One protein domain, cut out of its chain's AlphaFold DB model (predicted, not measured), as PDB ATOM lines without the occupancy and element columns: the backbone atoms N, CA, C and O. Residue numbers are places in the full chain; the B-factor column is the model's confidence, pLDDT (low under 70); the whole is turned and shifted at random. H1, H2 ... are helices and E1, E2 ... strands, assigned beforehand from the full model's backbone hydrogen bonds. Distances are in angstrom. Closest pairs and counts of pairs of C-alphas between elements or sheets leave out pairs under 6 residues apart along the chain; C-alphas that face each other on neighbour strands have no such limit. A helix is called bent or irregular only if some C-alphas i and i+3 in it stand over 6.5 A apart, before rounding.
ATOM      1  N   VAL A 288      33.575  14.352  36.978       92.62
ATOM      2  CA  VAL A 288      32.494  13.417  37.320       92.62
ATOM      3  C   VAL A 288      31.180  14.178  37.376       92.62
ATOM      4  O   VAL A 288      31.096  15.216  38.024       92.62
ATOM      5  N   ILE A 289      30.155  13.660  36.709       92.06
ATOM      6  CA  ILE A 289      28.804  14.217  36.730       92.06
ATOM      7  C   ILE A 289      27.874  13.158  37.318       92.06
ATOM      8  O   ILE A 289      27.948  11.993  36.927       92.06
ATOM      9  N   ALA A 290      27.015  13.559  38.245       91.69
ATOM     10  CA  ALA A 290      25.937  12.739  38.778       91.69
ATOM     11  C   ALA A 290      24.640  13.548  38.755       91.69
ATOM     12  O   ALA A 290      24.669  14.750  39.006       91.69
ATOM     13  N   ALA A 291      23.525  12.892  38.466       89.94
ATOM     14  CA  ALA A 291      22.204  13.498  38.457       89.94
ATOM     15  C   ALA A 291      21.257  12.691  39.351       89.94
ATOM     16  O   ALA A 291      21.479  11.491  39.550       89.94
ATOM     17  N   GLY A 292      20.273  13.373  39.932       87.00
ATOM     18  CA  GLY A 292      19.313  12.792  40.854       87.00
ATOM     19  C   GLY A 292      18.322  11.834  40.176       87.00
ATOM     20  O   GLY A 292      18.364  11.586  38.980       87.00
ATOM     21  N   SER A 293      17.397  11.236  40.922       89.56
ATOM     22  CA  SER A 293      17.224  11.388  42.372       89.56
ATOM     23  C   SER A 293      18.355  10.731  43.174       89.56
ATOM     24  O   SER A 293      18.889   9.688  42.797       89.56
ATOM     25  N   PHE A 294      18.716  11.334  44.311       92.50
ATOM     26  CA  PHE A 294      19.765  10.822  45.202       92.50
ATOM     27  C   PHE A 294      19.237   9.995  46.384       92.50
ATOM     28  O   PHE A 294      19.966   9.743  47.348       92.50
ATOM     29  N   THR A 295      17.986   9.546  46.310       92.88
ATOM     30  CA  THR A 295      17.376   8.613  47.262       92.88
ATOM     31  C   THR A 295      16.635   7.502  46.524       92.88
ATOM     32  O   THR A 295      16.260   7.662  45.362       92.88
ATOM     33  N   THR A 296      16.456   6.352  47.170       92.56
ATOM     34  CA  THR A 296      15.637   5.265  46.620       92.56
ATOM     35  C   THR A 296      14.165   5.490  46.937       92.56
ATOM     36  O   THR A 296      13.844   6.279  47.805       92.56
ATOM     37  N   THR A 297      13.250   4.829  46.226       91.44
ATOM     38  CA  THR A 297      11.797   5.061  46.362       91.44
ATOM     39  C   THR A 297      11.174   4.471  47.629       91.44
ATOM     40  O   THR A 297      10.023   4.772  47.951       91.44
ATOM     41  N   ASP A 298      11.897   3.592  48.317       89.81
ATOM     42  CA  ASP A 298      11.462   2.870  49.510       89.81
ATOM     43  C   ASP A 298      11.835   3.575  50.820       89.81
ATOM     44  O   ASP A 298      11.328   3.179  51.869       89.81
ATOM     45  N   ASN A 299      12.724   4.578  50.786       91.19
ATOM     46  CA  ASN A 299      13.189   5.287  51.976       91.19
ATOM     47  C   ASN A 299      13.856   6.640  51.646       91.19
ATOM     48  O   ASN A 299      14.300   6.888  50.530       91.19
ATOM     49  N   LEU A 300      14.020   7.489  52.664       91.06
ATOM     50  CA  LEU A 300      14.755   8.761  52.590       91.06
ATOM     51  C   LEU A 300      16.133   8.702  53.277       91.06
ATOM     52  O   LEU A 300      16.503   9.606  54.026       91.06
ATOM     53  N   LEU A 301      16.900   7.625  53.073       92.50
ATOM     54  CA  LEU A 301      18.239   7.465  53.671       92.50
ATOM     55  C   LEU A 301      19.363   8.093  52.833       92.50
ATOM     56  O   LEU A 301      20.495   8.189  53.315       92.50
ATOM     57  N   PHE A 302      19.074   8.513  51.596       94.25
ATOM     58  CA  PHE A 302      20.028   9.163  50.686       94.25
ATOM     59  C   PHE A 302      21.329   8.372  50.472       94.25
ATOM     60  O   PHE A 302      22.402   8.928  50.228       94.25
ATOM     61  N   GLU A 303      21.259   7.044  50.540       94.69
ATOM     62  CA  GLU A 303      22.398   6.184  50.233       94.69
ATOM     63  C   GLU A 303      22.943   6.396  48.798       94.69
ATOM     64  O   GLU A 303      24.172   6.401  48.640       94.69
ATOM     65  N   PRO A 304      22.099   6.656  47.767       94.75
ATOM     66  CA  PRO A 304      22.559   7.070  46.438       94.75
ATOM     67  C   PRO A 304      23.284   8.418  46.378       94.75
ATOM     68  O   PRO A 304      23.962   8.668  45.389       94.75
ATOM     69  N   LEU A 305      23.214   9.266  47.409       94.94
ATOM     70  CA  LEU A 305      24.079  10.444  47.535       94.94
ATOM     71  C   LEU A 305      25.441  10.074  48.134       94.94
ATOM     72  O   LEU A 305      26.498  10.493  47.659       94.94
ATOM     73  N   VAL A 306      25.406   9.286  49.209       94.75
ATOM     74  CA  VAL A 306      26.578   8.985  50.036       94.75
ATOM     75  C   VAL A 306      27.588   8.115  49.288       94.75
ATOM     76  O   VAL A 306      28.789   8.386  49.351       94.75
ATOM     77  N   GLU A 307      27.134   7.079  48.575       94.69
ATOM     78  CA  GLU A 307      28.055   6.147  47.911       94.69
ATOM     79  C   GLU A 307      28.856   6.814  46.773       94.69
ATOM     80  O   GLU A 307      30.086   6.673  46.760       94.69
ATOM     81  N   PRO A 308      28.242   7.596  45.856       93.06
ATOM     82  CA  PRO A 308      28.993   8.326  44.840       93.06
ATOM     83  C   PRO A 308      29.957   9.353  45.431       93.06
ATOM     84  O   PRO A 308      31.096   9.403  44.970       93.06
ATOM     85  N   LEU A 309      29.557  10.106  46.468       93.88
ATOM     86  CA  LEU A 309      30.437  11.058  47.162       93.88
ATOM     87  C   LEU A 309      31.682  10.365  47.729       93.88
ATOM     88  O   LEU A 309      32.803  10.812  47.495       93.88
ATOM     89  N   ALA A 310      31.512   9.225  48.401       92.69
ATOM     90  CA  ALA A 310      32.636   8.445  48.914       92.69
ATOM     91  C   ALA A 310      33.570   7.960  47.792       92.69
ATOM     92  O   ALA A 310      34.793   7.957  47.949       92.69
ATOM     93  N   ASN A 311      33.012   7.568  46.645       92.00
ATOM     94  CA  ASN A 311      33.787   7.138  45.486       92.00
ATOM     95  C   ASN A 311      34.560   8.295  44.831       92.00
ATOM     96  O   ASN A 311      35.751   8.145  44.553       92.00
ATOM     97  N   VAL A 312      33.945   9.466  44.632       91.81
ATOM     98  CA  VAL A 312      34.655  10.630  44.070       91.81
ATOM     99  C   VAL A 312      35.694  11.199  45.035       91.81
ATOM    100  O   VAL A 312      36.756  11.613  44.577       91.81
ATOM    101  N   SER A 313      35.487  11.099  46.354       90.56
ATOM    102  CA  SER A 313      36.520  11.419  47.354       90.56
ATOM    103  C   SER A 313      37.770  10.548  47.206       90.56
ATOM    104  O   SER A 313      38.882  11.013  47.453       90.56
ATOM    105  N   ARG A 314      37.610   9.284  46.788       89.50
ATOM    106  CA  ARG A 314      38.731   8.364  46.527       89.50
ATOM    107  C   ARG A 314      39.395   8.631  45.177       89.50
ATOM    108  O   ARG A 314      40.619   8.584  45.100       89.50
ATOM    109  N   LYS A 315      38.602   8.903  44.132       87.62
ATOM    110  CA  LYS A 315      39.094   9.155  42.763       87.62
ATOM    111  C   LYS A 315      39.710  10.545  42.581       87.62
ATOM    112  O   LYS A 315      40.563  10.710  41.720       87.62
ATOM    113  N   GLN A 316      39.291  11.518  43.387       86.69
ATOM    114  CA  GLN A 316      39.743  12.912  43.358       86.69
ATOM    115  C   GLN A 316      39.733  13.547  41.948       86.69
ATOM    116  O   GLN A 316      40.774  14.044  41.508       86.69
ATOM    117  N   PRO A 317      38.587  13.562  41.233       89.62
ATOM    118  CA  PRO A 317      38.490  14.281  39.963       89.62
ATOM    119  C   PRO A 317      38.735  15.784  40.166       89.62
ATOM    120  O   PRO A 317      38.633  16.305  41.284       89.62
ATOM    121  N   GLN A 318      39.038  16.503  39.083       88.75
ATOM    122  CA  GLN A 318      39.266  17.952  39.152       88.75
ATOM    123  C   GLN A 318      37.971  18.711  39.451       88.75
ATOM    124  O   GLN A 318      38.004  19.724  40.148       88.75
ATOM    125  N   LEU A 319      36.840  18.201  38.958       89.00
ATOM    126  CA  LEU A 319      35.521  18.773  39.183       89.00
ATOM    127  C   LEU A 319      34.468  17.667  39.334       89.00
ATOM    128  O   LEU A 319      34.483  16.665  38.616       89.00
ATOM    129  N   VAL A 320      33.538  17.874  40.263       91.50
ATOM    130  CA  VAL A 320      32.309  17.095  40.419       91.50
ATOM    131  C   VAL A 320      31.121  18.009  40.150       91.50
ATOM    132  O   VAL A 320      31.042  19.093  40.722       91.50
ATOM    133  N   VAL A 321      30.202  17.572  39.292       90.56
ATOM    134  CA  VAL A 321      28.938  18.256  38.998       90.56
ATOM    135  C   VAL A 321      27.795  17.382  39.498       90.56
ATOM    136  O   VAL A 321      27.669  16.238  39.072       90.56
ATOM    137  N   MET A 322      26.973  17.905  40.404       89.75
ATOM    138  CA  MET A 322      25.807  17.205  40.945       89.75
ATOM    139  C   MET A 322      24.527  17.929  40.547       89.75
ATOM    140  O   MET A 322      24.321  19.083  40.915       89.75
ATOM    141  N   LEU A 323      23.684  17.253  39.781       88.12
ATOM    142  CA  LEU A 323      22.419  17.779  39.292       88.12
ATOM    143  C   LEU A 323      21.267  17.194  40.108       88.12
ATOM    144  O   LEU A 323      21.305  16.016  40.449       88.12
ATOM    145  N   GLY A 324      20.277  18.016  40.448       84.12
ATOM    146  CA  GLY A 324      19.056  17.579  41.123       84.12
ATOM    147  C   GLY A 324      18.188  16.628  40.274       84.12
ATOM    148  O   GLY A 324      18.605  16.236  39.192       84.12
ATOM    149  N   PRO A 325      16.992  16.254  40.759       85.44
ATOM    150  CA  PRO A 325      16.411  16.697  42.023       85.44
ATOM    151  C   PRO A 325      17.150  16.084  43.218       85.44
ATOM    152  O   PRO A 325      17.403  14.880  43.279       85.44
ATOM    153  N   PHE A 326      17.504  16.922  44.196       87.31
ATOM    154  CA  PHE A 326      18.099  16.436  45.446       87.31
ATOM    155  C   PHE A 326      17.049  15.905  46.415       87.31
ATOM    156  O   PHE A 326      17.317  14.963  47.152       87.31
ATOM    157  N   VAL A 327      15.859  16.502  46.394       87.50
ATOM    158  CA  VAL A 327      14.682  16.074  47.148       87.50
ATOM    159  C   VAL A 327      13.529  16.049  46.155       87.50
ATOM    160  O   VAL A 327      13.031  17.104  45.774       87.50
ATOM    161  N   ASP A 328      13.169  14.854  45.695       85.38
ATOM    162  CA  ASP A 328      12.160  14.647  44.651       85.38
ATOM    163  C   ASP A 328      10.746  14.788  45.235       85.38
ATOM    164  O   ASP A 328      10.354  13.978  46.080       85.38
ATOM    165  N   SER A 329       9.963  15.779  44.783       81.88
ATOM    166  CA  SER A 329       8.545  15.902  45.185       81.88
ATOM    167  C   SER A 329       7.744  14.662  44.832       81.88
ATOM    168  O   SER A 329       6.743  14.366  45.484       81.88
ATOM    169  N   GLU A 330       8.182  13.923  43.812       84.00
ATOM    170  CA  GLU A 330       7.469  12.752  43.344       84.00
ATOM    171  C   GLU A 330       7.750  11.503  44.193       84.00
ATOM    172  O   GLU A 330       7.106  10.466  43.997       84.00
ATOM    173  N   HIS A 331       8.667  11.593  45.162       88.06
ATOM    174  CA  HIS A 331       9.021  10.485  46.040       88.06
ATOM    175  C   HIS A 331       7.804   9.998  46.857       88.06
ATOM    176  O   HIS A 331       7.097  10.820  47.447       88.06
ATOM    177  N   PRO A 332       7.564   8.675  46.991       90.50
ATOM    178  CA  PRO A 332       6.358   8.150  47.638       90.50
ATOM    179  C   PRO A 332       6.124   8.635  49.073       90.50
ATOM    180  O   PRO A 332       4.980   8.877  49.451       90.50
ATOM    181  N   GLU A 333       7.174   8.775  49.887       87.50
ATOM    182  CA  GLU A 333       7.041   9.280  51.266       87.50
ATOM    183  C   GLU A 333       6.773  10.788  51.324       87.50
ATOM    184  O   GLU A 333       6.112  11.255  52.250       87.50
ATOM    185  N   ILE A 334       7.231  11.535  50.314       87.44
ATOM    186  CA  ILE A 334       6.992  12.973  50.197       87.44
ATOM    187  C   ILE A 334       5.556  13.219  49.729       87.44
ATOM    188  O   ILE A 334       4.811  13.921  50.409       87.44
ATOM    189  N   LYS A 335       5.121  12.557  48.649       87.75
ATOM    190  CA  LYS A 335       3.749  12.668  48.126       87.75
ATOM    191  C   LYS A 335       2.669  12.310  49.143       87.75
ATOM    192  O   LYS A 335       1.583  12.874  49.109       87.75
ATOM    193  N   LYS A 336       2.941  11.346  50.028       87.00
ATOM    194  CA  LYS A 336       1.988  10.932  51.070       87.00
ATOM    195  C   LYS A 336       1.776  11.998  52.146       87.00
ATOM    196  O   LYS A 336       0.798  11.895  52.879       87.00
ATOM    197  N   GLY A 337       2.683  12.971  52.279       82.94
ATOM    198  CA  GLY A 337       2.593  14.019  53.300       82.94
ATOM    199  C   GLY A 337       2.693  13.492  54.736       82.94
ATOM    200  O   GLY A 337       2.225  14.140  55.662       82.94
ATOM    201  N   THR A 338       3.268  12.304  54.939       80.12
ATOM    202  CA  THR A 338       3.377  11.662  56.264       80.12
ATOM    203  C   THR A 338       4.658  12.032  57.015       80.12
ATOM    204  O   THR A 338       4.928  11.476  58.077       80.12
ATOM    205  N   LEU A 339       5.482  12.914  56.448       86.00
ATOM    206  CA  LEU A 339       6.756  13.332  57.022       86.00
ATOM    207  C   LEU A 339       6.540  14.484  58.005       86.00
ATOM    208  O   LEU A 339       5.941  15.495  57.661       86.00
ATOM    209  N   ASP A 340       7.101  14.352  59.202       89.06
ATOM    210  CA  ASP A 340       7.116  15.400  60.234       89.06
ATOM    211  C   ASP A 340       8.341  16.325  60.077       89.06
ATOM    212  O   ASP A 340       9.064  16.610  61.030       89.06
ATOM    213  N   ARG A 341       8.674  16.670  58.827       86.69
ATOM    214  CA  ARG A 341       9.804  17.536  58.450       86.69
ATOM    215  C   ARG A 341       9.456  18.337  57.210       86.69
ATOM    216  O   ARG A 341       8.798  17.818  56.309       86.69
ATOM    217  N   SER A 342       9.966  19.560  57.128       85.19
ATOM    218  CA  SER A 342       9.839  20.367  55.911       85.19
ATOM    219  C   SER A 342      10.814  19.911  54.815       85.19
ATOM    220  O   SER A 342      11.831  19.261  55.082       85.19
ATOM    221  N   PHE A 343      10.539  20.280  53.560       83.69
ATOM    222  CA  PHE A 343      11.463  20.025  52.445       83.69
ATOM    223  C   PHE A 343      12.811  20.705  52.643       83.69
ATOM    224  O   PHE A 343      13.853  20.126  52.328       83.69
ATOM    225  N   ASP A 344      12.789  21.899  53.227       82.69
ATOM    226  CA  ASP A 344      13.995  22.646  53.548       82.69
ATOM    227  C   ASP A 344      14.822  21.903  54.582       82.69
ATOM    228  O   ASP A 344      16.027  21.748  54.401       82.69
ATOM    229  N   GLU A 345      14.203  21.390  55.642       87.69
ATOM    230  CA  GLU A 345      14.906  20.607  56.655       87.69
ATOM    231  C   GLU A 345      15.560  19.363  56.054       87.69
ATOM    232  O   GLU A 345      16.739  19.107  56.311       87.69
ATOM    233  N   ILE A 346      14.832  18.615  55.217       89.75
ATOM    234  CA  ILE A 346      15.372  17.429  54.536       89.75
ATOM    235  C   ILE A 346      16.569  17.825  53.667       89.75
ATOM    236  O   ILE A 346      17.641  17.231  53.786       89.75
ATOM    237  N   PHE A 347      16.428  18.865  52.844       89.69
ATOM    238  CA  PHE A 347      17.503  19.324  51.972       89.69
ATOM    239  C   PHE A 347      18.732  19.792  52.760       89.69
ATOM    240  O   PHE A 347      19.854  19.392  52.453       89.69
ATOM    241  N   HIS A 348      18.563  20.620  53.790       88.69
ATOM    242  CA  HIS A 348      19.700  21.126  54.562       88.69
ATOM    243  C   HIS A 348      20.443  19.990  55.277       88.69
ATOM    244  O   HIS A 348      21.675  19.927  55.235       88.69
ATOM    245  N   VAL A 349      19.705  19.080  55.919       88.56
ATOM    246  CA  VAL A 349      20.281  18.038  56.780       88.56
ATOM    247  C   VAL A 349      20.879  16.886  55.976       88.56
ATOM    248  O   VAL A 349      21.966  16.402  56.329       88.56
ATOM    249  N   GLU A 350      20.180  16.441  54.932       91.56
ATOM    250  CA  GLU A 350      20.554  15.250  54.168       91.56
ATOM    251  C   GLU A 350      21.366  15.567  52.913       91.56
ATOM    252  O   GLU A 350      22.148  14.723  52.480       91.56
ATOM    253  N   ILE A 351      21.260  16.777  52.361       92.06
ATOM    254  CA  ILE A 351      21.955  17.149  51.124       92.06
ATOM    255  C   ILE A 351      23.062  18.154  51.417       92.06
ATOM    256  O   ILE A 351      24.244  17.821  51.316       92.06
ATOM    257  N   LEU A 352      22.691  19.375  51.813       90.62
ATOM    258  CA  LEU A 352      23.616  20.509  51.869       90.62
ATOM    259  C   LEU A 352      24.787  20.239  52.811       90.62
ATOM    260  O   LEU A 352      25.934  20.449  52.427       90.62
ATOM    261  N   ARG A 353      24.507  19.701  54.002       91.44
ATOM    262  CA  ARG A 353      25.549  19.333  54.965       91.44
ATOM    263  C   ARG A 353      26.547  18.329  54.380       91.44
ATOM    264  O   ARG A 353      27.745  18.541  54.488       91.44
ATOM    265  N   LYS A 354      26.080  17.281  53.691       92.62
ATOM    266  CA  LYS A 354      26.970  16.262  53.098       92.62
ATOM    267  C   LYS A 354      27.821  16.833  51.957       92.62
ATOM    268  O   LYS A 354      28.982  16.459  51.806       92.62
ATOM    269  N   LEU A 355      27.255  17.739  51.157       91.69
ATOM    270  CA  LEU A 355      27.985  18.440  50.095       91.69
ATOM    271  C   LEU A 355      29.030  19.413  50.660       91.69
ATOM    272  O   LEU A 355      30.130  19.505  50.116       91.69
ATOM    273  N   GLN A 356      28.708  20.108  51.754       90.69
ATOM    274  CA  GLN A 356      29.642  20.973  52.478       90.69
ATOM    275  C   GLN A 356      30.791  20.160  53.080       90.69
ATOM    276  O   GLN A 356      31.944  20.482  52.806       90.69
ATOM    277  N   ASP A 357      30.490  19.055  53.770       90.88
ATOM    278  CA  ASP A 357      31.495  18.137  54.320       90.88
ATOM    279  C   ASP A 357      32.459  17.645  53.220       90.88
ATOM    280  O   ASP A 357      33.680  17.625  53.394       90.88
ATOM    281  N   TYR A 358      31.924  17.295  52.044       89.88
ATOM    282  CA  TYR A 358      32.729  16.918  50.881       89.88
ATOM    283  C   TYR A 358      33.610  18.071  50.373       89.88
ATOM    284  O   TYR A 358      34.799  17.875  50.111       89.88
ATOM    285  N   ALA A 359      33.047  19.271  50.218       88.12
ATOM    286  CA  ALA A 359      33.768  20.437  49.713       88.12
ATOM    287  C   ALA A 359      34.890  20.886  50.665       88.12
ATOM    288  O   ALA A 359      35.971  21.263  50.206       88.12
ATOM    289  N   GLU A 360      34.662  20.806  51.977       88.69
ATOM    290  CA  GLU A 360      35.675  21.066  53.001       88.69
ATOM    291  C   GLU A 360      36.798  20.026  52.956       88.69
ATOM    292  O   GLU A 360      37.975  20.389  52.985       88.69
ATOM    293  N   PHE A 361      36.448  18.746  52.806       87.00
ATOM    294  CA  PHE A 361      37.419  17.659  52.711       87.00
ATOM    295  C   PHE A 361      38.289  17.742  51.443       87.00
ATOM    296  O   PHE A 361      39.498  17.504  51.497       87.00
ATOM    297  N   MET A 362      37.693  18.089  50.299       84.19
ATOM    298  CA  MET A 362      38.365  18.085  48.991       84.19
ATOM    299  C   MET A 362      39.032  19.416  48.619       84.19
ATOM    300  O   MET A 362      39.920  19.444  47.760       84.19
ATOM    301  N   GLY A 363      38.626  20.514  49.256       77.62
ATOM    302  CA  GLY A 363      39.070  21.871  48.957       77.62
ATOM    303  C   GLY A 363      38.144  22.615  47.987       77.62
ATOM    304  O   GLY A 363      37.488  22.033  47.121       77.62
ATOM    305  N   GLN A 364      38.123  23.943  48.130       71.88
ATOM    306  CA  GLN A 364      37.246  24.838  47.368       71.88
ATOM    307  C   GLN A 364      37.432  24.706  45.845       71.88
ATOM    308  O   GLN A 364      38.546  24.521  45.350       71.88
ATOM    309  N   GLY A 365      36.330  24.854  45.103       73.06
ATOM    310  CA  GLY A 365      36.321  24.895  43.633       73.06
ATOM    311  C   GLY A 365      36.245  23.537  42.926       73.06
ATOM    312  O   GLY A 365      36.376  23.499  41.708       73.06
ATOM    313  N   ARG A 366      36.029  22.434  43.660       82.31
ATOM    314  CA  ARG A 366      35.936  21.066  43.103       82.31
ATOM    315  C   ARG A 366      34.522  20.496  43.020       82.31
ATOM    316  O   ARG A 366      34.346  19.393  42.511       82.31
ATOM    317  N   LEU A 367      33.530  21.218  43.530       86.25
ATOM    318  CA  LEU A 367      32.129  20.814  43.512       86.25
ATOM    319  C   LEU A 367      31.288  21.937  42.910       86.25
ATOM    320  O   LEU A 367      31.344  23.077  43.369       86.25
ATOM    321  N   LEU A 368      30.485  21.580  41.917       85.88
ATOM    322  CA  LEU A 368      29.342  22.347  41.453       85.88
ATOM    323  C   LEU A 368      28.093  21.521  41.688       85.88
ATOM    324  O   LEU A 368      28.074  20.324  41.408       85.88
ATOM    325  N   TYR A 369      27.045  22.161  42.180       83.69
ATOM    326  CA  TYR A 369      25.743  21.534  42.297       83.69
ATOM    327  C   TYR A 369      24.648  22.509  41.871       83.69
ATOM    328  O   TYR A 369      24.794  23.721  42.037       83.69
ATOM    329  N   GLY A 370      23.584  21.983  41.274       74.06
ATOM    330  CA  GLY A 370      22.444  22.751  40.774       74.06
ATOM    331  C   GLY A 370      21.248  21.841  40.498       74.06
ATOM    332  O   GLY A 370      21.411  20.632  40.408       74.06
ATOM    333  N   GLY A 371      20.044  22.398  40.388       61.75
ATOM    334  CA  GLY A 371      18.792  21.625  40.455       61.75
ATOM    335  C   GLY A 371      18.286  21.578  41.899       61.75
ATOM    336  O   GLY A 371      19.073  21.373  42.821       61.75
ATOM    337  N   TRP A 372      17.012  21.896  42.115       57.38
ATOM    338  CA  TRP A 372      16.531  22.486  43.374       57.38
ATOM    339  C   TRP A 372      15.603  21.557  44.181       57.38
ATOM    340  O   TRP A 372      15.451  20.377  43.868       57.38
ATOM    341  N   ARG A 373      15.052  22.088  45.287       53.59
ATOM    342  CA  ARG A 373      13.982  21.495  46.108       53.59
ATOM    343  C   ARG A 373      12.686  21.554  45.299       53.59
ATOM    344  O   ARG A 373      12.285  22.652  44.926       53.59
ATOM    345  N   SER A 374      11.991  20.442  45.088       47.06
ATOM    346  CA  SER A 374      10.788  20.410  44.239       47.06
ATOM    347  C   SER A 374       9.566  21.226  44.730       47.06
ATOM    348  O   SER A 374       8.467  21.036  44.219       47.06
ATOM    349  N   HIS A 375       9.689  22.122  45.720       38.72
ATOM    350  CA  HIS A 375       8.594  23.003  46.171       38.72
ATOM    351  C   HIS A 375       8.850  24.506  46.019       38.72
ATOM    352  O   HIS A 375       7.886  25.249  45.877       38.72
ATOM    353  N   GLU A 376      10.100  24.973  45.961       38.56
ATOM    354  CA  GLU A 376      10.369  26.400  45.697       38.56
ATOM    355  C   GLU A 376      10.418  26.717  44.200       38.56
ATOM    356  O   GLU A 376      10.418  27.879  43.806       38.56
ATOM    357  N   ILE A 377      10.445  25.693  43.343       37.88
ATOM    358  CA  ILE A 377      10.615  25.872  41.904       37.88
ATOM    359  C   ILE A 377       9.817  24.804  41.156       37.88
ATOM    360  O   ILE A 377      10.375  23.882  40.569       37.88
TER     361      ILE A 377
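AT A GLANCE: This is residues 288 to 377 of the 441 residues of an uncharacterized protein of Tetracentron sinense (UniProt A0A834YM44). A small sheet of three parallel strands, E1 E2 E3, has two helical pieces side by side over one face, H1 and H3b, making two layers, sheet and helices. H3a runs on past the sheet; residues 335 to 341, of which 335 belongs to H2, stick out. The printed part has 90 residues with three named helices and three named strands, E1 H1 E2 H2 H3 E3; the class is mixed. It is compact, with a radius of gyration of the C-alphas of 13.2 A, but elongated, 39 by 23 by 18 A.

HOW THE PARTS SIT: E1, residues 288 to 291, is an edge strand, parallel at 8 degrees to the inner strand E2, residues 319 to 323; N 290 and O 321 are 2.9 A apart, within hydrogen-bond range. Between them H1, residues 303 to 315, is on the sheet at a height of 10.2 A, with just 6 sheet C-alphas in its local plane. It lies over E1 and runs along the strands, at 2 degrees to E1 on the local plane. E2 is parallel at 18 degrees to the edge strand E3, residues 367 to 370, with N 368 and O 320 at 2.8 A. E1, H1, E2 and E2, H2 H3, E3 are strand-helix-strand units, parallel neighbour strands joined through helices, with right-handed crossovers; H2 is residues 332 to 335, H3 343 to 362. By its hydrogen bonds H3 was assigned as one helix, but it is bent, C-alphas 350 and 353 being 6.5 A apart; arms H3a, 343 to 350, and H3b, 353 to 362, stand at a steep tilt of 38 degrees, only just past shallow. H3b is on the sheet and touches H1, closest C-alphas Ser 313 and Met 362 at 7.1 A, at a shallow tilt of 5 degrees, the same way. H2 and H3a are not on it. Each O i to N i+4 pair is within hydrogen-bond range in H3a and H3b, 8 of 9 in H1; H2 is too short for one.

IN THESE COORDINATES: E1 begins at C-alpha 288 (32.494, 13.417, 37.320). H1 is 18.5 A long, H3b 14.2 A, E2 13.1 A. E3 ends at C-alpha 370 (22.444, 22.751, 40.774).

THE WHOLE: The C-alphas of Gln 318 and Thr 338 are farthest apart, 40.3 A. The printed part has no cut; the link E1 to H1 is long. Residues 371 to 377 have pLDDT under 70.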